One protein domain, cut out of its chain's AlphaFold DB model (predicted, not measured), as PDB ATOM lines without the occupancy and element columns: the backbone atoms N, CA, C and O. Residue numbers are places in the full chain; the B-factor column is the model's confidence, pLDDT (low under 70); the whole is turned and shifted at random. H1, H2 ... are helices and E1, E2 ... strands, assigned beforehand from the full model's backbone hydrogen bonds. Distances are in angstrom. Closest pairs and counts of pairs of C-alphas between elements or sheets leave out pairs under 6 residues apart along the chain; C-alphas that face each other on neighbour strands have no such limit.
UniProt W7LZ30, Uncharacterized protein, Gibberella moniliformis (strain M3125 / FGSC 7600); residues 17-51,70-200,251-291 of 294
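What this domain is: This is residues 17 to 51, 70 to 200 and 251 to 291 of the 294 residues of an uncharacterized protein of Gibberella moniliformis (strain M3125 / FGSC 7600) (UniProt W7LZ30). One curled, twisted sheet of eight strands makes a wall, with the long helix H6 and the short H4 over one face and the side-by-side helices H1 and H2 near its E1 end. E1 to E6 stand in chain order and parallel, and the hairpin of E7 and E8 extends the wall antiparallel beyond E6. The printed 207 residues hold seven named helices and eight named strands, in the order E1 H1 E2 H2 E3 H3 E4 H4 H5 E5 H6 E6 H7 E7 E8, class mixed, helices and strands. The sheet, order E1 E2 E3 E4 E5 E6 E8 E7, is mixed; the whole is compact, with a radius of gyration of the C-alphas of 16.8 A and spans of 48 by 43 by 29 A.

How they stand to each other: The sheet begins at edge strand E1, residues 18 to 22, parallel to E2, residues 43 to 47, at 2 degrees, with N 19 and O 43 3.0 A apart, within hydrogen-bond range. Inner strands E3, residues 89 to 93, E4, residues 125 to 129, and E5, residues 153 to 157, follow. E6, residues 192 to 198, is parallel to E5, with N 156 and O 194 at 2.8 A. E8, residues 283 to 291, is antiparallel to E6, with N 195 and O 288 at 2.9 A. It forms a hairpin with edge strand E7, residues 265 to 275, with N 270 and O 287 at 3.0 A; E7 bends by 53 degrees at residue 271. H6, residues 165 to 184, lies over E6 at a height over the sheet of 10.3 A and runs along the strands, at 0 degrees to E6 on the local plane. H4, residues 130 to 134, is on the same face and only just over E5, with 3 of its C-alphas falling on it. H5, residues 143 to 146, not on the sheet, touches residues 178 to 182 of H6; the closest C-alphas, of Ser 144 and Leu 182, are 5.6 A apart. H7, residues 258 to 262, is close to but not clearly touching H6, the C-alphas of Tyr 180 and Leu 260 being closest at 7.5 A. H1, residues 28 to 37, only grazes the sheet with residues 31 to 35. It touches H2, residues 73 to 83, at a shallow tilt of 13 degrees, the same way; the closest C-alphas, of Ala 28 and Phe 76, are 4.9 A apart. H3, residues 95 to 99, only grazes the sheet with residues 95 to 97. E1, H1, E2 and E5, H6, E6 are, among others, strand-helix-strand units, two parallel neighbour strands with a helix between, and both crossovers are right-handed. Each O i to N i+4 pair is within hydrogen-bond range in H1, H2, H3, H4 and H6; H7 has 0 of 1, with 2 of 2 O i to N i+3 pairs, and H5 is too short for an i+4 pair.

Where its parts are: E1 begins at C-alpha 18, (3.321, -3.643, -32.463). H6 is 28.7 A long from C-alpha 165, (9.097, 21.655, -62.007). E7 measures 28.9 A, E8 24.9 A and E6 20.0 A; E8 ends at C-alpha 291, (14.795, -5.480, -54.805).

The domain as a whole: The farthest C-alphas, of Cys 104 and Ala 262, are 49.2 A apart. Residues 52 to 69 and 201 to 250 are not printed, leaving gaps of 13.8 A and 14.4 A between C-alphas. The link from H3 to E4, residues 100 to 124, is long. Mean pLDDT of the printed part is 78.6, and 58 residues are under 70, among them 99 to 110, 159 to 170, 251 to 263 and 272 to 284.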
ATOM      1  N   GLU A  17       3.648  -5.866 -28.871       93.50
ATOM      2  CA  GLU A  17       4.760  -6.051 -29.814       93.50
ATOM      3  C   GLU A  17       4.710  -5.053 -30.978       93.50
ATOM      4  O   GLU A  17       5.762  -4.671 -31.479       93.50
ATOM      5  N   TYR A  18       3.518  -4.577 -31.354       93.62
ATOM      6  CA  TYR A  18       3.321  -3.643 -32.463       93.62
ATOM      7  C   TYR A  18       2.342  -2.538 -32.078       93.62
ATOM      8  O   TYR A  18       1.328  -2.808 -31.433       93.62
ATOM      9  N   PHE A  19       2.656  -1.309 -32.474       91.94
ATOM     10  CA  PHE A  19       1.822  -0.137 -32.249       91.94
ATOM     11  C   PHE A  19       1.649   0.597 -33.581       91.94
ATOM     12  O   PHE A  19       2.638   1.003 -34.180       91.94
ATOM     13  N   ASP A  20       0.412   0.748 -34.044       92.19
ATOM     14  CA  ASP A  20       0.088   1.463 -35.280       92.19
ATOM     15  C   ASP A  20      -0.770   2.686 -34.941       92.19
ATOM     16  O   ASP A  20      -1.792   2.570 -34.256       92.19
ATOM     17  N   LEU A  21      -0.295   3.861 -35.341       89.69
ATOM     18  CA  LEU A  21      -0.868   5.167 -35.042       89.69
ATOM     19  C   LEU A  21      -1.224   5.850 -36.352       89.69
ATOM     20  O   LEU A  21      -0.416   6.575 -36.925       89.69
ATOM     21  N   VAL A  22      -2.449   5.632 -36.811       86.06
ATOM     22  CA  VAL A  22      -2.967   6.243 -38.037       86.06
ATOM     23  C   VAL A  22      -3.718   7.527 -37.695       86.06
ATOM     24  O   VAL A  22      -4.512   7.543 -36.753       86.06
ATOM     25  N   GLU A  23      -3.457   8.603 -38.442       78.25
ATOM     26  CA  GLU A  23      -4.076   9.926 -38.256       78.25
ATOM     27  C   GLU A  23      -3.951  10.458 -36.817       78.25
ATOM     28  O   GLU A  23      -4.897  10.994 -36.239       78.25
ATOM     29  N   SER A  24      -2.780  10.276 -36.206       79.44
ATOM     30  CA  SER A  24      -2.554  10.591 -34.793       79.44
ATOM     31  C   SER A  24      -1.416  11.595 -34.619       79.44
ATOM     32  O   SER A  24      -0.303  11.345 -35.069       79.44
ATOM     33  N   TYR A  25      -1.665  12.701 -33.909       78.62
ATOM     34  CA  TYR A  25      -0.609  13.643 -33.519       78.62
ATOM     35  C   TYR A  25       0.228  13.052 -32.382       78.62
ATOM     36  O   TYR A  25      -0.200  13.017 -31.225       78.62
ATOM     37  N   VAL A  26       1.424  12.570 -32.710       83.75
ATOM     38  CA  VAL A  26       2.371  12.017 -31.737       83.75
ATOM     39  C   VAL A  26       3.736  12.637 -31.981       83.75
ATOM     40  O   VAL A  26       4.360  12.351 -32.990       83.75
ATOM     41  N   GLY A  27       4.190  13.480 -31.051       84.94
ATOM     42  CA  GLY A  27       5.554  14.016 -31.036       84.94
ATOM     43  C   GLY A  27       6.531  13.122 -30.263       84.94
ATOM     44  O   GLY A  27       6.163  12.057 -29.749       84.94
ATOM     45  N   ALA A  28       7.770  13.588 -30.100       88.88
ATOM     46  CA  ALA A  28       8.839  12.835 -29.445       88.88
ATOM     47  C   ALA A  28       8.517  12.432 -27.990       88.88
ATOM     48  O   ALA A  28       8.808  11.307 -27.579       88.88
ATOM     49  N   GLU A  29       7.843  13.287 -27.207       88.81
ATOM     50  CA  GLU A  29       7.403  12.938 -25.842       88.81
ATOM     51  C   GLU A  29       6.411  11.760 -25.843       88.81
ATOM     52  O   GLU A  29       6.493  10.843 -25.012       88.81
ATOM     53  N   GLY A  30       5.492  11.754 -26.813       89.00
ATOM     54  CA  GLY A  30       4.533  10.672 -27.014       89.00
ATOM     55  C   GLY A  30       5.238   9.366 -27.374       89.00
ATOM     56  O   GLY A  30       5.013   8.349 -26.711       89.00
ATOM     57  N   LEU A  31       6.159   9.411 -28.343       92.75
ATOM     58  CA  LEU A  31       6.998   8.272 -28.724       92.75
ATOM     59  C   LEU A  31       7.794   7.734 -27.524       92.75
ATOM     60  O   LEU A  31       7.765   6.537 -27.239       92.75
ATOM     61  N   SER A  32       8.442   8.621 -26.768       92.81
ATOM     62  CA  SER A  32       9.218   8.278 -25.571       92.81
ATOM     63  C   SER A  32       8.362   7.553 -24.538       92.81
ATOM     64  O   SER A  32       8.748   6.510 -24.002       92.81
ATOM     65  N   THR A  33       7.144   8.049 -24.314       90.38
ATOM     66  CA  THR A  33       6.199   7.439 -23.380       90.38
ATOM     67  C   THR A  33       5.763   6.045 -23.830       90.38
ATOM     68  O   THR A  33       5.694   5.136 -22.994       90.38
ATOM     69  N   ILE A  34       5.499   5.852 -25.126       91.62
ATOM     70  CA  ILE A  34       5.143   4.547 -25.700       91.62
ATOM     71  C   ILE A  34       6.294   3.557 -25.497       91.62
ATOM     72  O   ILE A  34       6.094   2.502 -24.887       91.62
ATOM     73  N   LEU A  35       7.504   3.911 -25.935       92.06
ATOM     74  CA  LEU A  35       8.671   3.028 -25.860       92.06
ATOM     75  C   LEU A  35       9.049   2.692 -24.410       92.06
ATOM     76  O   LEU A  35       9.361   1.543 -24.097       92.06
ATOM     77  N   ALA A  36       8.934   3.649 -23.486       89.88
ATOM     78  CA  ALA A  36       9.209   3.417 -22.069       89.88
ATOM     79  C   ALA A  36       8.175   2.498 -21.386       89.88
ATOM     80  O   ALA A  36       8.498   1.811 -20.413       89.88
ATOM     81  N   ARG A  37       6.919   2.483 -21.851       89.31
ATOM     82  CA  ARG A  37       5.830   1.680 -21.255       89.31
ATOM     83  C   ARG A  37       5.643   0.315 -21.915       89.31
ATOM     84  O   ARG A  37       5.076  -0.581 -21.274       89.31
ATOM     85  N   CYS A  38       6.125   0.152 -23.142       91.25
ATOM     86  CA  CYS A  38       6.026  -1.058 -23.949       91.25
ATOM     87  C   CYS A  38       7.432  -1.637 -24.218       91.25
ATOM     88  O   CYS A  38       7.898  -1.617 -25.351       91.25
ATOM     89  N   PRO A  39       8.125  -2.206 -23.212       88.62
ATOM     90  CA  PRO A  39       9.521  -2.647 -23.357       88.62
ATOM     91  C   PRO A  39       9.722  -3.826 -24.326       88.62
ATOM     92  O   PRO A  39      10.856  -4.155 -24.673       88.62
ATOM     93  N   LYS A  40       8.630  -4.494 -24.723       91.25
ATOM     94  CA  LYS A  40       8.608  -5.591 -25.703       91.25
ATOM     95  C   LYS A  40       8.204  -5.136 -27.107       91.25
ATOM     96  O   LYS A  40       8.014  -5.989 -27.971       91.25
ATOM     97  N   LEU A  41       8.029  -3.831 -27.315       94.94
ATOM     98  CA  LEU A  41       7.643  -3.301 -28.611       94.94
ATOM     99  C   LEU A  41       8.761  -3.567 -29.619       94.94
ATOM    100  O   LEU A  41       9.909  -3.190 -29.394       94.94
ATOM    101  N   LYS A  42       8.398  -4.234 -30.710       96.62
ATOM    102  CA  LYS A  42       9.259  -4.520 -31.855       96.62
ATOM    103  C   LYS A  42       8.964  -3.583 -33.011       96.62
ATOM    104  O   LYS A  42       9.862  -3.300 -33.786       96.62
ATOM    105  N   GLY A  43       7.725  -3.119 -33.153       97.19
ATOM    106  CA  GLY A  43       7.341  -2.258 -34.260       97.19
ATOM    107  C   GLY A  43       6.487  -1.081 -33.832       97.19
ATOM    108  O   GLY A  43       5.554  -1.245 -33.046       97.19
ATOM    109  N   ILE A  44       6.781   0.086 -34.392       96.62
ATOM    110  CA  ILE A  44       5.884   1.237 -34.346       96.62
ATOM    111  C   ILE A  44       5.748   1.859 -35.738       96.62
ATOM    112  O   ILE A  44       6.750   1.993 -36.438       96.62
ATOM    113  N   SER A  45       4.517   2.190 -36.124       95.81
ATOM    114  CA  SER A  45       4.209   3.031 -37.284       95.81
ATOM    115  C   SER A  45       3.406   4.238 -36.818       95.81
ATOM    116  O   SER A  45       2.508   4.108 -35.980       95.81
ATOM    117  N   ILE A  46       3.792   5.414 -37.299       92.69
ATOM    118  CA  ILE A  46       3.180   6.700 -36.985       92.69
ATOM    119  C   ILE A  46       2.877   7.387 -38.305       92.69
ATOM    120  O   ILE A  46       3.783   7.763 -39.040       92.69
ATOM    121  N   ARG A  47       1.593   7.597 -38.571       88.12
ATOM    122  CA  ARG A  47       1.101   8.391 -39.686       88.12
ATOM    123  C   ARG A  47       0.402   9.625 -39.146       88.12
ATOM    124  O   ARG A  47      -0.674   9.524 -38.546       88.12
ATOM    125  N   LEU A  48       1.015  10.781 -39.369       83.12
ATOM    126  CA  LEU A  48       0.423  12.053 -38.978       83.12
ATOM    127  C   LEU A  48      -0.812  12.363 -39.846       83.12
ATOM    128  O   LEU A  48      -0.892  11.912 -40.992       83.12
ATOM    129  N   PRO A  49      -1.816  13.061 -39.288       75.31
ATOM    130  CA  PRO A  49      -3.029  13.411 -40.016       75.31
ATOM    131  C   PRO A  49      -2.791  14.527 -41.042       75.31
ATOM    132  O   PRO A  49      -1.851  15.310 -40.925       75.31
ATOM    133  N   ASP A  50      -3.706  14.596 -42.005       71.75
ATOM    134  CA  ASP A  50      -3.798  15.627 -43.042       71.75
ATOM    135  C   ASP A  50      -4.376  16.958 -42.502       71.75
ATOM    136  O   ASP A  50      -5.196  16.962 -41.575       71.75
ATOM    137  N   GLU A  51      -3.942  18.081 -43.078       56.12
ATOM    138  CA  GLU A  51      -4.245  19.461 -42.682       56.12
ATOM    139  C   GLU A  51      -5.681  19.906 -43.007       56.12
ATOM    140  O   GLU A  51      -6.226  20.763 -42.303       56.12
ATOM    141  N   ILE A  70       5.322  21.908 -33.682       71.00
ATOM    142  CA  ILE A  70       6.545  21.756 -34.468       71.00
ATOM    143  C   ILE A  70       7.038  20.319 -34.319       71.00
ATOM    144  O   ILE A  70       7.226  19.801 -33.212       71.00
ATOM    145  N   LEU A  71       7.249  19.653 -35.450       80.19
ATOM    146  CA  LEU A  71       7.817  18.315 -35.479       80.19
ATOM    147  C   LEU A  71       9.347  18.416 -35.396       80.19
ATOM    148  O   LEU A  71       9.978  18.818 -36.359       80.19
ATOM    149  N   SER A  72       9.952  18.045 -34.264       87.12
ATOM    150  CA  SER A  72      11.418  17.992 -34.127       87.12
ATOM    151  C   SER A  72      11.952  16.590 -34.419       87.12
ATOM    152  O   SER A  72      11.796  15.672 -33.608       87.12
ATOM    153  N   TYR A  73      12.616  16.410 -35.557       88.94
ATOM    154  CA  TYR A  73      13.258  15.147 -35.912       88.94
ATOM    155  C   TYR A  73      14.446  14.808 -35.010       88.94
ATOM    156  O   TYR A  73      14.651  13.631 -34.699       88.94
ATOM    157  N   ASP A  74      15.170  15.822 -34.533       89.75
ATOM    158  CA  ASP A  74      16.267  15.651 -33.575       89.75
ATOM    159  C   ASP A  74      15.768  14.950 -32.299       89.75
ATOM    160  O   ASP A  74      16.342  13.942 -31.864       89.75
ATOM    161  N   ASP A  75      14.638  15.414 -31.753       92.00
ATOM    162  CA  ASP A  75      14.031  14.836 -30.553       92.00
ATOM    163  C   ASP A  75      13.545  13.397 -30.793       92.00
ATOM    164  O   ASP A  75      13.708  12.522 -29.933       92.00
ATOM    165  N   PHE A  76      12.972  13.111 -31.968       92.94
ATOM    166  CA  PHE A  76      12.628  11.739 -32.360       92.94
ATOM    167  C   PHE A  76      13.869  10.845 -32.384       92.94
ATOM    168  O   PHE A  76      13.853   9.747 -31.818       92.94
ATOM    169  N   GLY A  77      14.958  11.323 -32.989       93.31
ATOM    170  CA  GLY A  77      16.238  10.629 -33.021       93.31
ATOM    171  C   GLY A  77      16.771  10.316 -31.624       93.31
ATOM    172  O   GLY A  77      17.183   9.182 -31.355       93.31
ATOM    173  N   ASP A  78      16.721  11.282 -30.709       94.19
ATOM    174  CA  ASP A  78      17.182  11.112 -29.329       94.19
ATOM    175  C   ASP A  78      16.358  10.077 -28.567       94.19
ATOM    176  O   ASP A  78      16.901   9.218 -27.858       94.19
ATOM    177  N   VAL A  79      15.041  10.099 -28.756       95.19
ATOM    178  CA  VAL A  79      14.139   9.103 -28.179       95.19
ATOM    179  C   VAL A  79      14.434   7.709 -28.725       95.19
ATOM    180  O   VAL A  79      14.514   6.756 -27.943       95.19
ATOM    181  N   LEU A  80      14.644   7.574 -30.036       95.00
ATOM    182  CA  LEU A  80      14.987   6.300 -30.663       95.00
ATOM    183  C   LEU A  80      16.317   5.758 -30.133       95.00
ATOM    184  O   LEU A  80      16.366   4.612 -29.685       95.00
ATOM    185  N   ARG A  81      17.372   6.577 -30.077       93.56
ATOM    186  CA  ARG A  81      18.669   6.175 -29.503       93.56
ATOM    187  C   ARG A  81      18.537   5.733 -28.045       93.56
ATOM    188  O   ARG A  81      19.126   4.731 -27.638       93.56
ATOM    189  N   LYS A  82      17.719   6.433 -27.258       93.69
ATOM    190  CA  LYS A  82      17.555   6.170 -25.823       93.69
ATOM    191  C   LYS A  82      16.666   4.963 -25.506       93.69
ATOM    192  O   LYS A  82      16.929   4.256 -24.532       93.69
ATOM    193  N   HIS A  83      15.607   4.736 -26.282       93.50
ATOM    194  CA  HIS A  83      14.542   3.788 -25.937       93.50
ATOM    195  C   HIS A  83      14.230   2.748 -27.027       93.50
ATOM    196  O   HIS A  83      13.616   1.726 -26.727       93.50
ATOM    197  N   GLY A  84      14.676   2.957 -28.265       93.38
ATOM    198  CA  GLY A  84      14.337   2.149 -29.442       93.38
ATOM    199  C   GLY A  84      15.216   0.920 -29.693       93.38
ATOM    200  O   GLY A  84      15.102   0.305 -30.745       93.38
ATOM    201  N   GLN A  85      16.079   0.519 -28.757       92.75
ATOM    202  CA  GLN A  85      17.089  -0.540 -28.963       92.75
ATOM    203  C   GLN A  85      16.509  -1.924 -29.339       92.75
ATOM    204  O   GLN A  85      17.190  -2.744 -29.960       92.75
ATOM    205  N   ASN A  86      15.249  -2.183 -28.977       92.69
ATOM    206  CA  ASN A  86      14.535  -3.425 -29.293       92.69
ATOM    207  C   ASN A  86      13.654  -3.321 -30.550       92.69
ATOM    208  O   ASN A  86      13.036  -4.317 -30.923       92.69
ATOM    209  N   LEU A  87      13.555  -2.142 -31.173       96.62
ATOM    210  CA  LEU A  87      12.718  -1.957 -32.353       96.62
ATOM    211  C   LEU A  87      13.337  -2.675 -33.553       96.62
ATOM    212  O   LEU A  87      14.490  -2.447 -33.908       96.62
ATOM    213  N   GLU A  88      12.534  -3.529 -34.172       98.06
ATOM    214  CA  GLU A  88      12.774  -4.156 -35.468       98.06
ATOM    215  C   GLU A  88      12.161  -3.331 -36.610       98.06
ATOM    216  O   GLU A  88      12.685  -3.357 -37.721       98.06
ATOM    217  N   ASN A  89      11.092  -2.573 -36.336       98.06
ATOM    218  CA  ASN A  89      10.392  -1.728 -37.302       98.06
ATOM    219  C   ASN A  89      10.125  -0.326 -36.739       98.06
ATOM    220  O   ASN A  89       9.477  -0.186 -35.698       98.06
ATOM    221  N   PHE A  90      10.560   0.700 -37.460       97.38
ATOM    222  CA  PHE A  90      10.193   2.089 -37.201       97.38
ATOM    223  C   PHE A  90       9.714   2.727 -38.498       97.38
ATOM    224  O   PHE A  90      10.433   2.720 -39.493       97.38
ATOM    225  N   ASP A  91       8.503   3.263 -38.475       96.25
ATOM    226  CA  ASP A  91       7.861   3.861 -39.635       96.25
ATOM    227  C   ASP A  91       7.214   5.193 -39.229       96.25
ATOM    228  O   ASP A  91       6.418   5.243 -38.290       96.25
ATOM    229  N   LEU A  92       7.614   6.280 -39.881       93.56
ATOM    230  CA  LEU A  92       7.169   7.641 -39.626       93.56
ATOM    231  C   LEU A  92       6.795   8.293 -40.960       93.56
ATOM    232  O   LEU A  92       7.660   8.632 -41.765       93.56
ATOM    233  N   TYR A  93       5.493   8.465 -41.163       88.88
ATOM    234  CA  TYR A  93       4.907   9.112 -42.327       88.88
ATOM    235  C   TYR A  93       4.363  10.487 -41.948       88.88
ATOM    236  O   TYR A  93       3.365  10.608 -41.226       88.88
ATOM    237  N   THR A  94       5.021  11.521 -42.454       84.19
ATOM    238  CA  THR A  94       4.774  12.931 -42.116       84.19
ATOM    239  C   THR A  94       4.284  13.746 -43.306       84.19
ATOM    240  O   THR A  94       3.881  14.887 -43.119       84.19
ATOM    241  N   PHE A  95       4.234  13.148 -44.500       79.69
ATOM    242  CA  PHE A  95       4.007  13.839 -45.768       79.69
ATOM    243  C   PHE A  95       2.898  14.894 -45.719       79.69
ATOM    244  O   PHE A  95       3.194  16.066 -45.897       79.69
ATOM    245  N   PHE A  96       1.643  14.520 -45.436       72.50
ATOM    246  CA  PHE A  96       0.529  15.483 -45.429       72.50
ATOM    247  C   PHE A  96       0.623  16.510 -44.302       72.50
ATOM    248  O   PHE A  96       0.158  17.630 -44.454       72.50
ATOM    249  N   PHE A  97       1.231  16.142 -43.179       73.81
ATOM    250  CA  PHE A  97       1.402  17.055 -42.058       73.81
ATOM    251  C   PHE A  97       2.386  18.185 -42.398       73.81
ATOM    252  O   PHE A  97       2.153  19.328 -42.027       73.81
ATOM    253  N   GLU A  98       3.468  17.871 -43.111       71.50
ATOM    254  CA  GLU A  98       4.507  18.839 -43.493       71.50
ATOM    255  C   GLU A  98       4.192  19.554 -44.807       71.50
ATOM    256  O   GLU A  98       4.593  20.695 -45.035       71.50
ATOM    257  N   SER A  99       3.453  18.874 -45.682       63.47
ATOM    258  CA  SER A  99       3.176  19.332 -47.034       63.47
ATOM    259  C   SER A  99       2.305  20.568 -47.082       63.47
ATOM    260  O   SER A  99       2.374  21.265 -48.075       63.47
ATOM    261  N   TYR A 100       1.506  20.883 -46.070       58.47
ATOM    262  CA  TYR A 100       0.557  21.993 -46.137       58.47
ATOM    263  C   TYR A 100       0.981  23.215 -45.317       58.47
ATOM    264  O   TYR A 100       0.111  23.941 -44.867       58.47
ATOM    265  N   SER A 101       2.284  23.520 -45.201       50.88
ATOM    266  CA  SER A 101       2.766  24.777 -44.582       50.88
ATOM    267  C   SER A 101       2.212  26.033 -45.283       50.88
ATOM    268  O   SER A 101       2.846  26.716 -46.084       50.88
ATOM    269  N   THR A 102       0.959  26.357 -45.006       44.56
ATOM    270  CA  THR A 102       0.329  27.585 -45.427       44.56
ATOM    271  C   THR A 102       0.604  28.592 -44.332       44.56
ATOM    272  O   THR A 102       0.552  28.305 -43.133       44.56
ATOM    273  N   THR A 103       0.862  29.818 -44.762       42.19
ATOM    274  CA  THR A 103       1.000  31.044 -43.967       42.19
ATOM    275  C   THR A 103      -0.133  31.294 -42.953       42.19
ATOM    276  O   THR A 103      -0.102  32.287 -42.234       42.19
ATOM    277  N   CYS A 104      -1.125  30.405 -42.875       39.78
ATOM    278  CA  CYS A 104      -2.346  30.517 -42.098       39.78
ATOM    279  C   CYS A 104      -2.369  29.673 -40.809       39.78
ATOM    280  O   CYS A 104      -3.316  29.842 -40.045       39.78
ATOM    281  N   ARG A 105      -1.409  28.762 -40.548       47.12
ATOM    282  CA  ARG A 105      -1.522  27.826 -39.399       47.12
ATOM    283  C   ARG A 105      -0.282  27.611 -38.527       47.12
ATOM    284  O   ARG A 105      -0.360  26.787 -37.622       47.12
ATOM    285  N   GLY A 106       0.821  28.335 -38.756       46.91
ATOM    286  CA  GLY A 106       2.032  28.203 -37.929       46.91
ATOM    287  C   GLY A 106       2.508  26.750 -37.861       46.91
ATOM    288  O   GLY A 106       2.547  26.145 -36.803       46.91
ATOM    289  N   ARG A 107       2.706  26.098 -39.006       51.75
ATOM    290  CA  ARG A 107       3.298  24.756 -39.061       51.75
ATOM    291  C   ARG A 107       4.316  24.766 -40.181       51.75
ATOM    292  O   ARG A 107       3.953  24.979 -41.336       51.75
ATOM    293  N   GLY A 108       5.586  24.637 -39.815       52.66
ATOM    294  CA  GLY A 108       6.700  24.525 -40.751       52.66
ATOM    295  C   GLY A 108       7.003  23.070 -41.124       52.66
ATOM    296  O   GLY A 108       6.414  22.154 -40.538       52.66
ATOM    297  N   PRO A 109       7.926  22.843 -42.079       62.72
ATOM    298  CA  PRO A 109       8.524  21.521 -42.267       62.72
ATOM    299  C   PRO A 109       9.098  21.024 -40.934       62.72
ATOM    300  O   PRO A 109       9.482  21.832 -40.082       62.72
ATOM    301  N   GLY A 110       9.138  19.706 -40.723       69.94
ATOM    302  CA  GLY A 110       9.784  19.164 -39.538       69.94
ATOM    303  C   GLY A 110      11.232  19.645 -39.446       69.94
ATOM    304  O   GLY A 110      11.961  19.686 -40.435       69.94
ATOM    305  N   GLU A 111      11.646  20.041 -38.250       75.12
ATOM    306  CA  GLU A 111      12.954  20.636 -38.012       75.12
ATOM    307  C   GLU A 111      13.992  19.576 -37.636       75.12
ATOM    308  O   GLU A 111      13.714  18.627 -36.895       75.12
ATOM    309  N   GLY A 112      15.229  19.786 -38.086       78.88
ATOM    310  CA  GLY A 112      16.367  18.934 -37.744       78.88
ATOM    311  C   GLY A 112      16.365  17.601 -38.489       78.88
ATOM    312  O   GLY A 112      15.802  17.470 -39.573       78.88
ATOM    313  N   MET A 113      17.032  16.600 -37.918       85.25
ATOM    314  CA  MET A 113      17.113  15.259 -38.493       85.25
ATOM    315  C   MET A 113      17.118  14.192 -37.399       85.25
ATOM    316  O   MET A 113      17.739  14.327 -36.350       85.25
ATOM    317  N   ILE A 114      16.518  13.038 -37.682       87.81
ATOM    318  CA  ILE A 114      16.606  11.850 -36.824       87.81
ATOM    319  C   ILE A 114      18.081  11.494 -36.580       87.81
ATOM    320  O   ILE A 114      18.442  10.957 -35.526       87.81
ATOM    321  N   GLY A 115      18.957  11.829 -37.531       79.12
ATOM    322  CA  GLY A 115      20.385  11.566 -37.468       79.12
ATOM    323  C   GLY A 115      20.671  10.087 -37.708       79.12
ATOM    324  O   GLY A 115      19.934   9.411 -38.414       79.12
ATOM    325  N   SER A 116      21.750   9.557 -37.126       84.62
ATOM    326  CA  SER A 116      22.195   8.177 -37.380       84.62
ATOM    327  C   SER A 116      21.489   7.145 -36.477       84.62
ATOM    328  O   SER A 116      21.832   7.045 -35.293       84.62
ATOM    329  N   PRO A 117      20.557   6.311 -36.994       86.75
ATOM    330  CA  PRO A 117      20.038   5.136 -36.289       86.75
ATOM    331  C   PRO A 117      21.011   3.944 -36.258       86.75
ATOM    332  O   PRO A 117      20.603   2.848 -35.879       86.75
ATOM    333  N   ARG A 118      22.295   4.107 -36.618       89.31
ATOM    334  CA  ARG A 118      23.290   3.013 -36.685       89.31
ATOM    335  C   ARG A 118      23.381   2.130 -35.446       89.31
ATOM    336  O   ARG A 118      23.694   0.945 -35.546       89.31
ATOM    337  N   GLU A 119      23.146   2.704 -34.274       90.25
ATOM    338  CA  GLU A 119      23.224   1.981 -33.007       90.25
ATOM    339  C   GLU A 119      22.004   1.081 -32.751       90.25
ATOM    340  O   GLU A 119      22.084   0.181 -31.915       90.25
ATOM    341  N   LEU A 120      20.909   1.257 -33.498       94.62
ATOM    342  CA  LEU A 120      19.687   0.456 -33.411       94.62
ATOM    343  C   LEU A 120      19.863  -0.885 -34.132       94.62
ATOM    344  O   LEU A 120      19.267  -1.149 -35.170       94.62
ATOM    345  N   ARG A 121      20.695  -1.763 -33.567       94.38
ATOM    346  CA  ARG A 121      21.115  -3.042 -34.181       94.38
ATOM    347  C   ARG A 121      19.992  -4.058 -34.408       94.38
ATOM    348  O   ARG A 121      20.215  -5.068 -35.071       94.38
ATOM    349  N   SER A 122      18.832  -3.840 -33.794       96.44
ATOM    350  CA  SER A 122      17.644  -4.673 -33.991       96.44
ATOM    351  C   SER A 122      16.816  -4.211 -35.191       96.44
ATOM    352  O   SER A 122      16.005  -4.991 -35.682       96.44
ATOM    353  N   LEU A 123      17.020  -2.973 -35.661       97.62
ATOM    354  CA  LEU A 123      16.191  -2.330 -36.671       97.62
ATOM    355  C   LEU A 123      16.435  -2.964 -38.040       97.62
ATOM    356  O   LEU A 123      17.553  -2.938 -38.560       97.62
ATOM    357  N   LYS A 124      15.374  -3.527 -38.611       97.88
ATOM    358  CA  LYS A 124      15.356  -4.188 -39.923       97.88
ATOM    359  C   LYS A 124      14.547  -3.401 -40.941       97.88
ATOM    360  O   LYS A 124      14.860  -3.446 -42.126       97.88
ATOM    361  N   HIS A 125      13.534  -2.680 -40.479       98.19
ATOM    362  CA  HIS A 125      12.602  -1.958 -41.327       98.19
ATOM    363  C   HIS A 125      12.552  -0.498 -40.883       98.19
ATOM    364  O   HIS A 125      12.255  -0.209 -39.721       98.19
ATOM    365  N   LEU A 126      12.881   0.404 -41.805       97.44
ATOM    366  CA  LEU A 126      12.852   1.845 -41.585       97.44
ATOM    367  C   LEU A 126      12.011   2.503 -42.677       97.44
ATOM    368  O   LEU A 126      12.343   2.359 -43.851       97.44
ATOM    369  N   GLY A 127      10.962   3.222 -42.286       96.19
ATOM    370  CA  GLY A 127      10.186   4.090 -43.168       96.19
ATOM    371  C   GLY A 127      10.222   5.526 -42.670       96.19
ATOM    372  O   GLY A 127       9.744   5.789 -41.574       96.19
ATOM    373  N   VAL A 128      10.824   6.437 -43.428       93.06
ATOM    374  CA  VAL A 128      10.970   7.868 -43.096       93.06
ATOM    375  C   VAL A 128      11.133   8.667 -44.390       93.06
ATOM    376  O   VAL A 128      11.497   8.091 -45.413       93.06
ATOM    377  N   SER A 129      10.909   9.980 -44.383       88.69
ATOM    378  CA  SER A 129      11.360  10.820 -45.503       88.69
ATOM    379  C   SER A 129      12.893  10.903 -45.538       88.69
ATOM    380  O   SER A 129      13.568  10.695 -44.521       88.69
ATOM    381  N   LYS A 130      13.471  11.192 -46.711       86.50
ATOM    382  CA  LYS A 130      14.928  11.374 -46.833       86.50
ATOM    383  C   LYS A 130      15.391  12.552 -45.975       86.50
ATOM    384  O   LYS A 130      16.400  12.453 -45.284       86.50
ATOM    385  N   GLU A 131      14.621  13.630 -45.992       82.56
ATOM    386  CA  GLU A 131      14.880  14.884 -45.291       82.56
ATOM    387  C   GLU A 131      14.927  14.658 -43.781       82.56
ATOM    388  O   GLU A 131      15.891  15.058 -43.132       82.56
ATOM    389  N   ALA A 132      13.973  13.894 -43.235       86.31
ATOM    390  CA  ALA A 132      13.979  13.514 -41.826       86.31
ATOM    391  C   ALA A 132      15.220  12.695 -41.433       86.31
ATOM    392  O   ALA A 132      15.613  12.691 -40.267       86.31
ATOM    393  N   LEU A 133      15.830  11.965 -42.371       87.69
ATOM    394  CA  LEU A 133      16.966  11.088 -42.090       87.69
ATOM    395  C   LEU A 133      18.325  11.789 -42.243       87.69
ATOM    396  O   LEU A 133      19.187  11.612 -41.381       87.69
ATOM    397  N   ILE A 134      18.527  12.545 -43.330       82.44
ATOM    398  CA  ILE A 134      19.827  13.141 -43.706       82.44
ATOM    399  C   ILE A 134      19.784  14.651 -44.022       82.44
ATOM    400  O   ILE A 134      20.834  15.218 -44.327       82.44
ATOM    401  N   GLY A 135      18.621  15.303 -43.911       76.00
ATOM    402  CA  GLY A 135      18.424  16.740 -44.159       76.00
ATOM    403  C   GLY A 135      17.986  17.105 -45.588       76.00
ATOM    404  O   GLY A 135      18.059  16.285 -46.504       76.00
ATOM    405  N   GLU A 136      17.511  18.348 -45.763       63.78
ATOM    406  CA  GLU A 136      16.947  18.890 -47.020       63.78
ATOM    407  C   GLU A 136      17.995  19.403 -48.023       63.78
ATOM    408  O   GLU A 136      17.936  19.085 -49.212       63.78
ATOM    409  N   ILE A 137      18.947  20.219 -47.567       55.09
ATOM    410  CA  ILE A 137      19.802  21.041 -48.433       55.09
ATOM    411  C   ILE A 137      21.232  20.512 -48.333       55.09
ATOM    412  O   ILE A 137      21.951  20.838 -47.395       55.09
ATOM    413  N   GLU A 138      21.600  19.676 -49.305       54.41
ATOM    414  CA  GLU A 138      22.829  18.867 -49.361       54.41
ATOM    415  C   GLU A 138      22.933  17.835 -48.221       54.41
ATOM    416  O   GLU A 138      23.099  18.202 -47.056       54.41
ATOM    417  N   PRO A 139      22.867  16.522 -48.524       58.06
ATOM    418  CA  PRO A 139      22.959  15.504 -47.490       58.06
ATOM    419  C   PRO A 139      24.300  15.648 -46.768       58.06
ATOM    420  O   PRO A 139      25.370  15.445 -47.345       58.06
ATOM    421  N   LEU A 140      24.242  15.997 -45.481       59.56
ATOM    422  CA  LEU A 140      25.435  16.190 -44.647       59.56
ATOM    423  C   LEU A 140      26.259  14.898 -44.532       59.56
ATOM    424  O   LEU A 140      27.440  14.930 -44.179       59.56
ATOM    425  N   VAL A 141      25.601  13.760 -44.765       73.88
ATOM    426  CA  VAL A 141      26.065  12.400 -44.506       73.88
ATOM    427  C   VAL A 141      25.394  11.455 -45.513       73.88
ATOM    428  O   VAL A 141      24.227  11.642 -45.859       73.88
ATOM    429  N   ARG A 142      26.097  10.411 -45.973       84.38
ATOM    430  CA  ARG A 142      25.519   9.415 -46.901       84.38
ATOM    431  C   ARG A 142      24.481   8.530 -46.206       84.38
ATOM    432  O   ARG A 142      24.616   8.215 -45.025       84.38
ATOM    433  N   LEU A 143      23.510   7.994 -46.952       88.00
ATOM    434  CA  LEU A 143      22.529   7.036 -46.408       88.00
ATOM    435  C   LEU A 143      23.198   5.822 -45.733       88.00
ATOM    436  O   LEU A 143      22.816   5.408 -44.639       88.00
ATOM    437  N   SER A 144      24.253   5.271 -46.333       87.88
ATOM    438  CA  SER A 144      25.006   4.141 -45.765       87.88
ATOM    439  C   SER A 144      25.723   4.480 -44.451       87.88
ATOM    440  O   SER A 144      26.021   3.588 -43.650       87.88
ATOM    441  N   GLU A 145      25.990   5.762 -44.196       88.50
ATOM    442  CA  GLU A 145      26.638   6.275 -42.988       88.50
ATOM    443  C   GLU A 145      25.662   6.483 -41.822       88.50
ATOM    444  O   GLU A 145      26.089   6.509 -40.665       88.50
ATOM    445  N   VAL A 146      24.357   6.553 -42.094       90.25
ATOM    446  CA  VAL A 146      23.309   6.700 -41.070       90.25
ATOM    447  C   VAL A 146      22.544   5.409 -40.791       90.25
ATOM    448  O   VAL A 146      22.116   5.186 -39.660       90.25
ATOM    449  N   LEU A 147      22.409   4.524 -41.779       93.81
ATOM    450  CA  LEU A 147      21.642   3.289 -41.633       93.81
ATOM    451  C   LEU A 147      22.391   2.224 -40.807       93.81
ATOM    452  O   LEU A 147      23.609   2.072 -40.951       93.81
ATOM    453  N   PRO A 148      21.686   1.447 -39.960       93.81
ATOM    454  CA  PRO A 148      22.277   0.316 -39.253       93.81
ATOM    455  C   PRO A 148      22.566  -0.847 -40.210       93.81
ATOM    456  O   PRO A 148      21.822  -1.099 -41.154       93.81
ATOM    457  N   GLU A 149      23.615  -1.627 -39.930       93.31
ATOM    458  CA  GLU A 149      23.982  -2.802 -40.746       93.31
ATOM    459  C   GLU A 149      22.887  -3.884 -40.783       93.31
ATOM    460  O   GLU A 149      22.864  -4.711 -41.695       93.31
ATOM    461  N   SER A 150      21.995  -3.901 -39.789       95.81
ATOM    462  CA  SER A 150      20.865  -4.829 -39.675       95.81
ATOM    463  C   SER A 150      19.711  -4.521 -40.626       95.81
ATOM    464  O   SER A 150      18.804  -5.343 -40.720       95.81
ATOM    465  N   ILE A 151      19.722  -3.371 -41.308       96.81
ATOM    466  CA  ILE A 151      18.601  -2.951 -42.147       96.81
ATOM    467  C   ILE A 151      18.370  -3.941 -43.299       96.81
ATOM    468  O   ILE A 151      19.294  -4.331 -44.015       96.81
ATOM    469  N   GLU A 152      17.116  -4.344 -43.468       97.19
ATOM    470  CA  GLU A 152      16.643  -5.252 -44.512       97.19
ATOM    471  C   GLU A 152      15.775  -4.508 -45.530       97.19
ATOM    472  O   GLU A 152      15.891  -4.766 -46.731       97.19
ATOM    473  N   THR A 153      14.951  -3.559 -45.072       97.69
ATOM    474  CA  THR A 153      14.085  -2.743 -45.931       97.69
ATOM    475  C   THR A 153      14.154  -1.265 -45.562       97.69
ATOM    476  O   THR A 153      14.038  -0.908 -44.386       97.69
ATOM    477  N   LEU A 154      14.270  -0.407 -46.572       96.62
ATOM    478  CA  LEU A 154      14.213   1.046 -46.440       96.62
ATOM    479  C   LEU A 154      13.038   1.590 -47.255       96.62
ATOM    480  O   LEU A 154      12.943   1.298 -48.442       96.62
ATOM    481  N   HIS A 155      12.169   2.386 -46.643       95.50
ATOM    482  CA  HIS A 155      11.112   3.120 -47.329       95.50
ATOM    483  C   HIS A 155      11.375   4.621 -47.195       95.50
ATOM    484  O   HIS A 155      11.396   5.148 -46.085       95.50
ATOM    485  N   LEU A 156      11.623   5.281 -48.323       92.44
ATOM    486  CA  LEU A 156      11.815   6.721 -48.419       92.44
ATOM    487  C   LEU A 156      10.501   7.369 -48.848       92.44
ATOM    488  O   LEU A 156      10.107   7.268 -50.012       92.44
ATOM    489  N   TYR A 157       9.828   7.998 -47.889       88.25
ATOM    490  CA  TYR A 157       8.580   8.719 -48.119       88.25
ATOM    491  C   TYR A 157       8.824  10.042 -48.844       88.25
ATOM    492  O   TYR A 157       9.867  10.674 -48.667       88.25
ATOM    493  N   CYS A 158       7.837  10.473 -49.629       80.12
ATOM    494  CA  CYS A 158       7.820  11.822 -50.182       80.12
ATOM    495  C   CYS A 158       7.690  12.841 -49.033       80.12
ATOM    496  O   CYS A 158       7.070  12.538 -48.011       80.12
ATOM    497  N   SER A 159       8.260  14.037 -49.187       69.94
ATOM    498  CA  SER A 159       8.341  15.061 -48.130       69.94
ATOM    499  C   SER A 159       7.655  16.388 -48.451       69.94
ATOM    500  O   SER A 159       7.564  17.241 -47.576       69.94
ATOM    501  N   GLY A 160       7.132  16.592 -49.664       67.88
ATOM    502  CA  GLY A 160       6.433  17.840 -49.974       67.88
ATOM    503  C   GLY A 160       5.678  17.842 -51.298       67.88
ATOM    504  O   GLY A 160       6.082  17.172 -52.246       67.88
ATOM    505  N   ILE A 161       4.600  18.632 -51.350       60.97
ATOM    506  CA  ILE A 161       3.743  18.846 -52.535       60.97
ATOM    507  C   ILE A 161       3.992  20.170 -53.267       60.97
ATOM    508  O   ILE A 161       3.611  20.294 -54.428       60.97
ATOM    509  N   TRP A 162       4.615  21.161 -52.620       58.84
ATOM    510  CA  TRP A 162       4.783  22.508 -53.178       58.84
ATOM    511  C   TRP A 162       6.181  22.706 -53.751       58.84
ATOM    512  O   TRP A 162       7.046  23.298 -53.107       58.84
ATOM    513  N   LYS A 163       6.420  22.194 -54.957       59.41
ATOM    514  CA  LYS A 163       7.713  22.332 -55.640       59.41
ATOM    515  C   LYS A 163       7.487  22.735 -57.091       59.41
ATOM    516  O   LYS A 163       6.562  22.236 -57.729       59.41
ATOM    517  N   THR A 164       8.305  23.656 -57.599       60.56
ATOM    518  CA  THR A 164       8.331  23.967 -59.035       60.56
ATOM    519  C   THR A 164       8.844  22.763 -59.821       60.56
ATOM    520  O   THR A 164       9.505  21.891 -59.258       60.56
ATOM    521  N   GLU A 165       8.588  22.717 -61.128       62.72
ATOM    522  CA  GLU A 165       9.097  21.655 -62.007       62.72
ATOM    523  C   GLU A 165      10.620  21.466 -61.859       62.72
ATOM    524  O   GLU A 165      11.074  20.376 -61.513       62.72
ATOM    525  N   ASP A 166      11.391  22.555 -61.964       63.00
ATOM    526  CA  ASP A 166      12.852  22.542 -61.785       63.00
ATOM    527  C   ASP A 166      13.284  21.988 -60.410       63.00
ATOM    528  O   ASP A 166      14.311  21.310 -60.294       63.00
ATOM    529  N   GLN A 167      12.513  22.266 -59.350       65.88
ATOM    530  CA  GLN A 167      12.783  21.754 -58.002       65.88
ATOM    531  C   GLN A 167      12.500  20.254 -57.908       65.88
ATOM    532  O   GLN A 167      13.310  19.521 -57.344       65.88
ATOM    533  N   VAL A 168      11.394  19.783 -58.493       67.62
ATOM    534  CA  VAL A 168      11.048  18.355 -58.532       67.62
ATOM    535  C   VAL A 168      12.110  17.560 -59.291       67.62
ATOM    536  O   VAL A 168      12.522  16.493 -58.834       67.62
ATOM    537  N   GLU A 169      12.581  18.070 -60.430       68.25
ATOM    538  CA  GLU A 169      13.628  17.414 -61.217       68.25
ATOM    539  C   GLU A 169      14.964  17.376 -60.471       68.25
ATOM    540  O   GLU A 169      15.557  16.304 -60.330       68.25
ATOM    541  N   SER A 170      15.388  18.512 -59.909       69.06
ATOM    542  CA  SER A 170      16.629  18.604 -59.129       69.06
ATOM    543  C   SER A 170      16.618  17.650 -57.932       69.06
ATOM    544  O   SER A 170      17.586  16.932 -57.678       69.06
ATOM    545  N   GLU A 171      15.511  17.587 -57.195       71.75
ATOM    546  CA  GLU A 171      15.383  16.662 -56.073       71.75
ATOM    547  C   GLU A 171      15.358  15.209 -56.512       71.75
ATOM    548  O   GLU A 171      16.001  14.374 -55.880       71.75
ATOM    549  N   ARG A 172      14.655  14.889 -57.599       75.69
ATOM    550  CA  ARG A 172      14.627  13.532 -58.147       75.69
ATOM    551  C   ARG A 172      16.031  13.058 -58.511       75.69
ATOM    552  O   ARG A 172      16.372  11.918 -58.196       75.69
ATOM    553  N   GLU A 173      16.841  13.908 -59.139       75.00
ATOM    554  CA  GLU A 173      18.240  13.603 -59.457       75.00
ATOM    555  C   GLU A 173      19.075  13.369 -58.193       75.00
ATOM    556  O   GLU A 173      19.787  12.366 -58.108       75.00
ATOM    557  N   LEU A 174      18.934  14.228 -57.179       76.31
ATOM    558  CA  LEU A 174      19.625  14.071 -55.895       76.31
ATOM    559  C   LEU A 174      19.215  12.776 -55.176       76.31
ATOM    560  O   LEU A 174      20.073  12.007 -54.753       76.31
ATOM    561  N   TYR A 175      17.916  12.483 -55.102       79.44
ATOM    562  CA  TYR A 175      17.390  11.237 -54.536       79.44
ATOM    563  C   TYR A 175      17.917  10.003 -55.272       79.44
ATOM    564  O   TYR A 175      18.279   9.008 -54.641       79.44
ATOM    565  N   ASN A 176      17.957  10.054 -56.605       80.81
ATOM    566  CA  ASN A 176      18.535   8.990 -57.417       80.81
ATOM    567  C   ASN A 176      20.015   8.789 -57.087       80.81
ATOM    568  O   ASN A 176      20.440   7.650 -56.914       80.81
ATOM    569  N   GLN A 177      20.791   9.868 -56.967       79.50
ATOM    570  CA  GLN A 177      22.211   9.786 -56.635       79.50
ATOM    571  C   GLN A 177      22.441   9.203 -55.233       79.50
ATOM    572  O   GLN A 177      23.257   8.295 -55.083       79.50
ATOM    573  N   ASP A 178      21.685   9.653 -54.228       83.56
ATOM    574  CA  ASP A 178      21.792   9.171 -52.844       83.56
ATOM    575  C   ASP A 178      21.496   7.666 -52.742       83.56
ATOM    576  O   ASP A 178      22.206   6.903 -52.077       83.56
ATOM    577  N   VAL A 179      20.449   7.216 -53.438       86.38
ATOM    578  CA  VAL A 179      20.080   5.799 -53.499       86.38
ATOM    579  C   VAL A 179      21.095   5.003 -54.318       86.38
ATOM    580  O   VAL A 179      21.455   3.896 -53.923       86.38
ATOM    581  N   TYR A 180      21.593   5.546 -55.429       82.56
ATOM    582  CA  TYR A 180      22.629   4.904 -56.236       82.56
ATOM    583  C   TYR A 180      23.900   4.652 -55.415       82.56
ATOM    584  O   TYR A 180      24.413   3.530 -55.400       82.56
ATOM    585  N   ASP A 181      24.357   5.651 -54.660       82.44
ATOM    586  CA  ASP A 181      25.504   5.526 -53.762       82.44
ATOM    587  C   ASP A 181      25.258   4.453 -52.687       82.44
ATOM    588  O   ASP A 181      26.111   3.588 -52.469       82.44
ATOM    589  N   LEU A 182      24.060   4.418 -52.086       87.19
ATOM    590  CA  LEU A 182      23.673   3.380 -51.120       87.19
ATOM    591  C   LEU A 182      23.716   1.961 -51.714       87.19
ATOM    592  O   LEU A 182      24.085   1.012 -51.020       87.19
ATOM    593  N   LEU A 183      23.334   1.797 -52.982       84.69
ATOM    594  CA  LEU A 183      23.332   0.503 -53.673       84.69
ATOM    595  C   LEU A 183      24.746   0.009 -53.996       84.69
ATOM    596  O   LEU A 183      24.979  -1.206 -54.021       84.69
ATOM    597  N   LEU A 184      25.678   0.931 -54.252       81.56
ATOM    598  CA  LEU A 184      27.100   0.627 -54.427       81.56
ATOM    599  C   LEU A 184      27.792   0.312 -53.096       81.56
ATOM    600  O   LEU A 184      28.743  -0.481 -53.059       81.56
ATOM    601  N   ASP A 185      27.313   0.907 -52.008       83.12
ATOM    602  CA  ASP A 185      27.824   0.660 -50.672       83.12
ATOM    603  C   ASP A 185      27.499  -0.760 -50.177       83.12
ATOM    604  O   ASP A 185      26.513  -1.413 -50.533       83.12
ATOM    605  N   ARG A 186      28.381  -1.304 -49.331       74.31
ATOM    606  CA  ARG A 186      28.232  -2.670 -48.809       74.31
ATOM    607  C   ARG A 186      27.203  -2.720 -47.679       74.31
ATOM    608  O   ARG A 186      27.580  -2.809 -46.518       74.31
ATOM    609  N   MET A 187      25.922  -2.780 -48.038       87.88
ATOM    610  CA  MET A 187      24.825  -3.123 -47.126       87.88
ATOM    611  C   MET A 187      24.428  -4.596 -47.338       87.88
ATOM    612  O   MET A 187      23.702  -4.922 -48.282       87.88
ATOM    613  N   PRO A 188      24.956  -5.544 -46.537       86.94
ATOM    614  CA  PRO A 188      24.811  -6.976 -46.817       86.94
ATOM    615  C   PRO A 188      23.388  -7.501 -46.589       86.94
ATOM    616  O   PRO A 188      22.986  -8.465 -47.242       86.94
ATOM    617  N   ASN A 189      22.645  -6.875 -45.673       93.00
ATOM    618  CA  ASN A 189      21.305  -7.308 -45.287       93.00
ATOM    619  C   ASN A 189      20.199  -6.596 -46.064       93.00
ATOM    620  O   ASN A 189      19.119  -7.166 -46.180       93.00
ATOM    621  N   LEU A 190      20.478  -5.427 -46.649       94.12
ATOM    622  CA  LEU A 190      19.492  -4.647 -47.389       94.12
ATOM    623  C   LEU A 190      19.017  -5.436 -48.620       94.12
ATOM    624  O   LEU A 190      19.815  -5.836 -49.479       94.12
ATOM    625  N   ARG A 191      17.708  -5.698 -48.665       93.12
ATOM    626  CA  ARG A 191      17.023  -6.466 -49.714       93.12
ATOM    627  C   ARG A 191      16.059  -5.618 -50.521       93.12
ATOM    628  O   ARG A 191      15.829  -5.959 -51.676       93.12
ATOM    629  N   GLU A 192      15.495  -4.576 -49.922       94.75
ATOM    630  CA  GLU A 192      14.437  -3.781 -50.537       94.75
ATOM    631  C   GLU A 192      14.597  -2.294 -50.216       94.75
ATOM    632  O   GLU A 192      14.836  -1.922 -49.065       94.75
ATOM    633  N   ILE A 193      14.452  -1.452 -51.235       93.12
ATOM    634  CA  ILE A 193      14.331  -0.001 -51.103       93.12
ATOM    635  C   ILE A 193      13.050   0.414 -51.819       93.12
ATOM    636  O   ILE A 193      12.875   0.085 -52.991       93.12
ATOM    637  N   ARG A 194      12.170   1.130 -51.129       92.19
ATOM    638  CA  ARG A 194      10.979   1.761 -51.698       92.19
ATOM    639  C   ARG A 194      11.149   3.265 -51.675       92.19
ATOM    640  O   ARG A 194      11.670   3.800 -50.699       92.19
ATOM    641  N   ILE A 195      10.719   3.931 -52.732       89.06
ATOM    642  CA  ILE A 195      10.803   5.382 -52.871       89.06
ATOM    643  C   ILE A 195       9.451   5.873 -53.367       89.06
ATOM    644  O   ILE A 195       9.025   5.463 -54.448       89.06
ATOM    645  N   GLU A 196       8.803   6.747 -52.602       86.69
ATOM    646  CA  GLU A 196       7.578   7.424 -53.028       86.69
ATOM    647  C   GLU A 196       7.907   8.729 -53.753       86.69
ATOM    648  O   GLU A 196       8.748   9.517 -53.317       86.69
ATOM    649  N   ARG A 197       7.223   8.968 -54.872       78.12
ATOM    650  CA  ARG A 197       7.326  10.194 -55.671       78.12
ATOM    651  C   ARG A 197       5.946  10.641 -56.090       78.12
ATOM    652  O   ARG A 197       5.130   9.800 -56.446       78.12
ATOM    653  N   LEU A 198       5.703  11.944 -56.114       71.62
ATOM    654  CA  LEU A 198       4.477  12.475 -56.704       71.62
ATOM    655  C   LEU A 198       4.419  12.132 -58.193       71.62
ATOM    656  O   LEU A 198       5.420  12.256 -58.901       71.62
ATOM    657  N   SER A 199       3.257  11.669 -58.659       62.28
ATOM    658  CA  SER A 199       3.074  11.282 -60.060       62.28
ATOM    659  C   SER A 199       2.993  12.480 -61.005       62.28
ATOM    660  O   SER A 199       3.331  12.362 -62.182       62.28
ATOM    661  N   THR A 200       2.594  13.636 -60.478       52.88
ATOM    662  CA  THR A 200       2.504  14.914 -61.183       52.88
ATOM    663  C   THR A 200       3.011  16.020 -60.267       52.88
ATOM    664  O   THR A 200       2.556  16.118 -59.124       52.88
ATOM    665  N   SER A 251       9.981   7.496 -69.287       40.19
ATOM    666  CA  SER A 251      10.187   6.081 -69.590       40.19
ATOM    667  C   SER A 251      11.040   5.389 -68.518       40.19
ATOM    668  O   SER A 251      12.096   5.873 -68.114       40.19
ATOM    669  N   LYS A 252      10.595   4.191 -68.121       48.56
ATOM    670  CA  LYS A 252      11.172   3.306 -67.086       48.56
ATOM    671  C   LYS A 252      12.682   3.012 -67.209       48.56
ATOM    672  O   LYS A 252      13.281   2.526 -66.259       48.56
ATOM    673  N   GLU A 253      13.278   3.236 -68.381       38.75
ATOM    674  CA  GLU A 253      14.651   2.834 -68.737       38.75
ATOM    675  C   GLU A 253      15.676   3.978 -68.644       38.75
ATOM    676  O   GLU A 253      16.875   3.715 -68.651       38.75
ATOM    677  N   ALA A 254      15.231   5.237 -68.554       48.31
ATOM    678  CA  ALA A 254      16.117   6.406 -68.503       48.31
ATOM    679  C   ALA A 254      16.425   6.883 -67.070       48.31
ATOM    680  O   ALA A 254      17.246   7.775 -66.888       48.31
ATOM    681  N   GLU A 255      15.765   6.312 -66.057       59.81
ATOM    682  CA  GLU A 255      15.809   6.827 -64.682       59.81
ATOM    683  C   GLU A 255      17.068   6.461 -63.894       59.81
ATOM    684  O   GLU A 255      17.383   7.124 -62.909       59.81
ATOM    685  N   TRP A 256      17.771   5.401 -64.294       62.44
ATOM    686  CA  TRP A 256      18.896   4.860 -63.543       62.44
ATOM    687  C   TRP A 256      20.057   4.542 -64.473       62.44
ATOM    688  O   TRP A 256      19.865   4.084 -65.600       62.44
ATOM    689  N   LEU A 257      21.277   4.763 -63.982       56.47
ATOM    690  CA  LEU A 257      22.491   4.421 -64.714       56.47
ATOM    691  C   LEU A 257      22.471   2.931 -65.114       56.47
ATOM    692  O   LEU A 257      22.135   2.088 -64.276       56.47
ATOM    693  N   PRO A 258      22.853   2.565 -66.354       55.56
ATOM    694  CA  PRO A 258      22.844   1.175 -66.811       55.56
ATOM    695  C   PRO A 258      23.630   0.215 -65.907       55.56
ATOM    696  O   PRO A 258      23.289  -0.966 -65.820       55.56
ATOM    697  N   GLU A 259      24.659   0.705 -65.203       53.84
ATOM    698  CA  GLU A 259      25.421  -0.078 -64.227       53.84
ATOM    699  C   GLU A 259      24.580  -0.547 -63.024       53.84
ATOM    700  O   GLU A 259      24.903  -1.575 -62.422       53.84
ATOM    701  N   LEU A 260      23.466   0.127 -62.703       55.91
ATOM    702  CA  LEU A 260      22.547  -0.284 -61.636       55.91
ATOM    703  C   LEU A 260      21.921  -1.659 -61.924       55.91
ATOM    704  O   LEU A 260      21.775  -2.485 -61.019       55.91
ATOM    705  N   HIS A 261      21.643  -1.961 -63.199       57.84
ATOM    706  CA  HIS A 261      21.134  -3.268 -63.629       57.84
ATOM    707  C   HIS A 261      22.140  -4.417 -63.411       57.84
ATOM    708  O   HIS A 261      21.773  -5.588 -63.532       57.84
ATOM    709  N   ALA A 262      23.403  -4.116 -63.082       54.22
ATOM    710  CA  ALA A 262      24.477  -5.098 -62.944       54.22
ATOM    711  C   ALA A 262      24.795  -5.500 -61.486       54.22
ATOM    712  O   ALA A 262      25.451  -6.521 -61.274       54.22
ATOM    713  N   ALA A 263      24.307  -4.777 -60.471       66.31
ATOM    714  CA  ALA A 263      24.664  -5.005 -59.060       66.31
ATOM    715  C   ALA A 263      23.787  -6.047 -58.324       66.31
ATOM    716  O   ALA A 263      23.791  -6.127 -57.094       66.31
ATOM    717  N   GLY A 264      23.027  -6.860 -59.066       74.44
ATOM    718  CA  GLY A 264      22.104  -7.851 -58.502       74.44
ATOM    719  C   GLY A 264      20.776  -7.266 -58.013       74.44
ATOM    720  O   GLY A 264      20.031  -7.964 -57.331       74.44
ATOM    721  N   TRP A 265      20.467  -6.017 -58.366       82.19
ATOM    722  CA  TRP A 265      19.205  -5.349 -58.052       82.19
ATOM    723  C   TRP A 265      18.240  -5.376 -59.243       82.19
ATOM    724  O   TRP A 265      18.643  -5.291 -60.403       82.19
ATOM    725  N   THR A 266      16.953  -5.511 -58.946       80.62
ATOM    726  CA  THR A 266      15.831  -5.340 -59.867       80.62
ATOM    727  C   THR A 266      15.025  -4.128 -59.481       80.62
ATOM    728  O   THR A 266      14.805  -3.900 -58.298       80.62
ATOM    729  N   VAL A 267      14.563  -3.392 -60.484       79.38
ATOM    730  CA  VAL A 267      13.713  -2.217 -60.306       79.38
ATOM    731  C   VAL A 267      12.323  -2.560 -60.820       79.38
ATOM    732  O   VAL A 267      12.184  -3.043 -61.946       79.38
ATOM    733  N   ASP A 268      11.320  -2.324 -59.986       81.31
ATOM    734  CA  ASP A 268       9.909  -2.326 -60.345       81.31
ATOM    735  C   ASP A 268       9.328  -0.941 -60.050       81.31
ATOM    736  O   ASP A 268       9.710  -0.298 -59.073       81.31
ATOM    737  N   ILE A 269       8.440  -0.466 -60.919       77.31
ATOM    738  CA  ILE A 269       7.772   0.826 -60.755       77.31
ATOM    739  C   ILE A 269       6.280   0.552 -60.805       77.31
ATOM    740  O   ILE A 269       5.761   0.115 -61.840       77.31
ATOM    741  N   ALA A 270       5.619   0.829 -59.688       76.75
ATOM    742  CA  ALA A 270       4.182   0.744 -59.544       76.75
ATOM    743  C   ALA A 270       3.608   2.150 -59.367       76.75
ATOM    744  O   ALA A 270       4.175   2.989 -58.671       76.75
ATOM    745  N   GLU A 271       2.476   2.407 -60.007       71.62
ATOM    746  CA  GLU A 271       1.656   3.568 -59.687       71.62
ATOM    747  C   GLU A 271       0.747   3.170 -58.524       71.62
ATOM    748  O   GLU A 271      -0.041   2.225 -58.635       71.62
ATOM    749  N   GLU A 272       0.897   3.850 -57.391       68.06
ATOM    750  CA  GLU A 272       0.081   3.622 -56.209       68.06
ATOM    751  C   GLU A 272      -0.721   4.873 -55.876       68.06
ATOM    752  O   GLU A 272      -0.210   5.983 -55.729       68.06
ATOM    753  N   ARG A 273      -2.024   4.671 -55.698       64.19
ATOM    754  CA  ARG A 273      -2.917   5.706 -55.201       64.19
ATOM    755  C   ARG A 273      -3.026   5.571 -53.693       64.19
ATOM    756  O   ARG A 273      -3.845   4.795 -53.202       64.19
ATOM    757  N   LEU A 274      -2.181   6.307 -52.978       55.75
ATOM    758  CA  LEU A 274      -2.081   6.203 -51.526       55.75
ATOM    759  C   LEU A 274      -3.355   6.708 -50.838       55.75
ATOM    760  O   LEU A 274      -3.925   5.961 -50.044       55.75
ATOM    761  N   TYR A 275      -3.874   7.899 -51.180       55.03
ATOM    762  CA  TYR A 275      -5.096   8.431 -50.556       55.03
ATOM    763  C   TYR A 275      -5.904   9.346 -51.483       55.03
ATOM    764  O   TYR A 275      -5.374  10.179 -52.214       55.03
ATOM    765  N   LYS A 276      -7.236   9.230 -51.405       47.75
ATOM    766  CA  LYS A 276      -8.139  10.303 -51.821       47.75
ATOM    767  C   LYS A 276      -8.360  11.177 -50.592       47.75
ATOM    768  O   LYS A 276      -9.059  10.746 -49.676       47.75
ATOM    769  N   ILE A 277      -7.741  12.351 -50.571       49.41
ATOM    770  CA  ILE A 277      -7.987  13.357 -49.541       49.41
ATOM    771  C   ILE A 277      -9.495  13.650 -49.513       49.41
ATOM    772  O   ILE A 277     -10.162  13.719 -50.552       49.41
ATOM    773  N   LEU A 278     -10.071  13.729 -48.317       39.44
ATOM    774  CA  LEU A 278     -11.492  14.013 -48.123       39.44
ATOM    775  C   LEU A 278     -11.728  15.528 -48.243       39.44
ATOM    776  O   LEU A 278     -11.987  16.190 -47.249       39.44
ATOM    777  N   GLY A 279     -11.661  16.058 -49.465       42.25
ATOM    778  CA  GLY A 279     -11.853  17.491 -49.733       42.25
ATOM    779  C   GLY A 279     -10.983  18.007 -50.879       42.25
ATOM    780  O   GLY A 279     -11.496  18.715 -51.745       42.25
ATOM    781  N   GLY A 280      -9.729  17.559 -50.941       45.69
ATOM    782  CA  GLY A 280      -8.760  17.879 -51.990       45.69
ATOM    783  C   GLY A 280      -8.643  16.860 -53.141       45.69
ATOM    784  O   GLY A 280      -9.257  15.781 -53.120       45.69
ATOM    785  N   PRO A 281      -7.862  17.187 -54.193       48.56
ATOM    786  CA  PRO A 281      -7.461  16.213 -55.204       48.56
ATOM    787  C   PRO A 281      -6.647  15.096 -54.533       48.56
ATOM    788  O   PRO A 281      -5.827  15.348 -53.660       48.56
ATOM    789  N   GLY A 282      -6.895  13.837 -54.905       55.78
ATOM    790  CA  GLY A 282      -6.044  12.744 -54.429       55.78
ATOM    791  C   GLY A 282      -4.639  12.908 -54.999       55.78
ATOM    792  O   GLY A 282      -4.517  13.148 -56.197       55.78
ATOM    793  N   CYS A 283      -3.613  12.773 -54.161       61.44
ATOM    794  CA  CYS A 283      -2.237  12.694 -54.632       61.44
ATOM    795  C   CYS A 283      -1.992  11.275 -55.149       61.44
ATOM    796  O   CYS A 283      -2.134  10.296 -54.408       61.44
ATOM    797  N   ASP A 284      -1.662  11.173 -56.429       67.19
ATOM    798  CA  ASP A 284      -1.201   9.933 -57.031       67.19
ATOM    799  C   ASP A 284       0.332   9.885 -56.896       67.19
ATOM    800  O   ASP A 284       1.016  10.908 -57.010       67.19
ATOM    801  N   PHE A 285       0.878   8.708 -56.584       72.38
ATOM    802  CA  PHE A 285       2.313   8.522 -56.396       72.38
ATOM    803  C   PHE A 285       2.834   7.403 -57.289       72.38
ATOM    804  O   PHE A 285       2.163   6.402 -57.540       72.38
ATOM    805  N   TYR A 286       4.084   7.540 -57.711       76.81
ATOM    806  CA  TYR A 286       4.876   6.405 -58.152       76.81
ATOM    807  C   TYR A 286       5.652   5.856 -56.964       76.81
ATOM    808  O   TYR A 286       6.365   6.591 -56.277       76.81
ATOM    809  N   VAL A 287       5.542   4.550 -56.754       83.00
ATOM    810  CA  VAL A 287       6.384   3.806 -55.825       83.00
ATOM    811  C   VAL A 287       7.405   3.039 -56.644       83.00
ATOM    812  O   VAL A 287       7.083   2.109 -57.390       83.00
ATOM    813  N   ILE A 288       8.662   3.440 -56.504       85.06
ATOM    814  CA  ILE A 288       9.789   2.732 -57.101       85.06
ATOM    815  C   ILE A 288      10.300   1.739 -56.076       85.06
ATOM    816  O   ILE A 288      10.712   2.120 -54.982       85.06
ATOM    817  N   THR A 289      10.294   0.465 -56.443       87.31
ATOM    818  CA  THR A 289      10.749  -0.630 -55.596       87.31
ATOM    819  C   THR A 289      12.004  -1.253 -56.191       87.31
ATOM    820  O   THR A 289      11.972  -1.889 -57.245       87.31
ATOM    821  N   LEU A 290      13.126  -1.105 -55.494       87.38
ATOM    822  CA  LEU A 290      14.374  -1.787 -55.802       87.38
ATOM    823  C   LEU A 290      14.499  -3.020 -54.911       87.38
ATOM    824  O   LEU A 290      14.480  -2.913 -53.691       87.38
ATOM    825  N   THR A 291      14.660  -4.197 -55.510       88.31
ATOM    826  CA  THR A 291      14.795  -5.480 -54.805       88.31
ATOM    827  C   THR A 291      16.081  -6.187 -55.192       88.31
ATOM    828  O   THR A 291      16.437  -6.262 -56.364       88.31
TER     829      THR A 291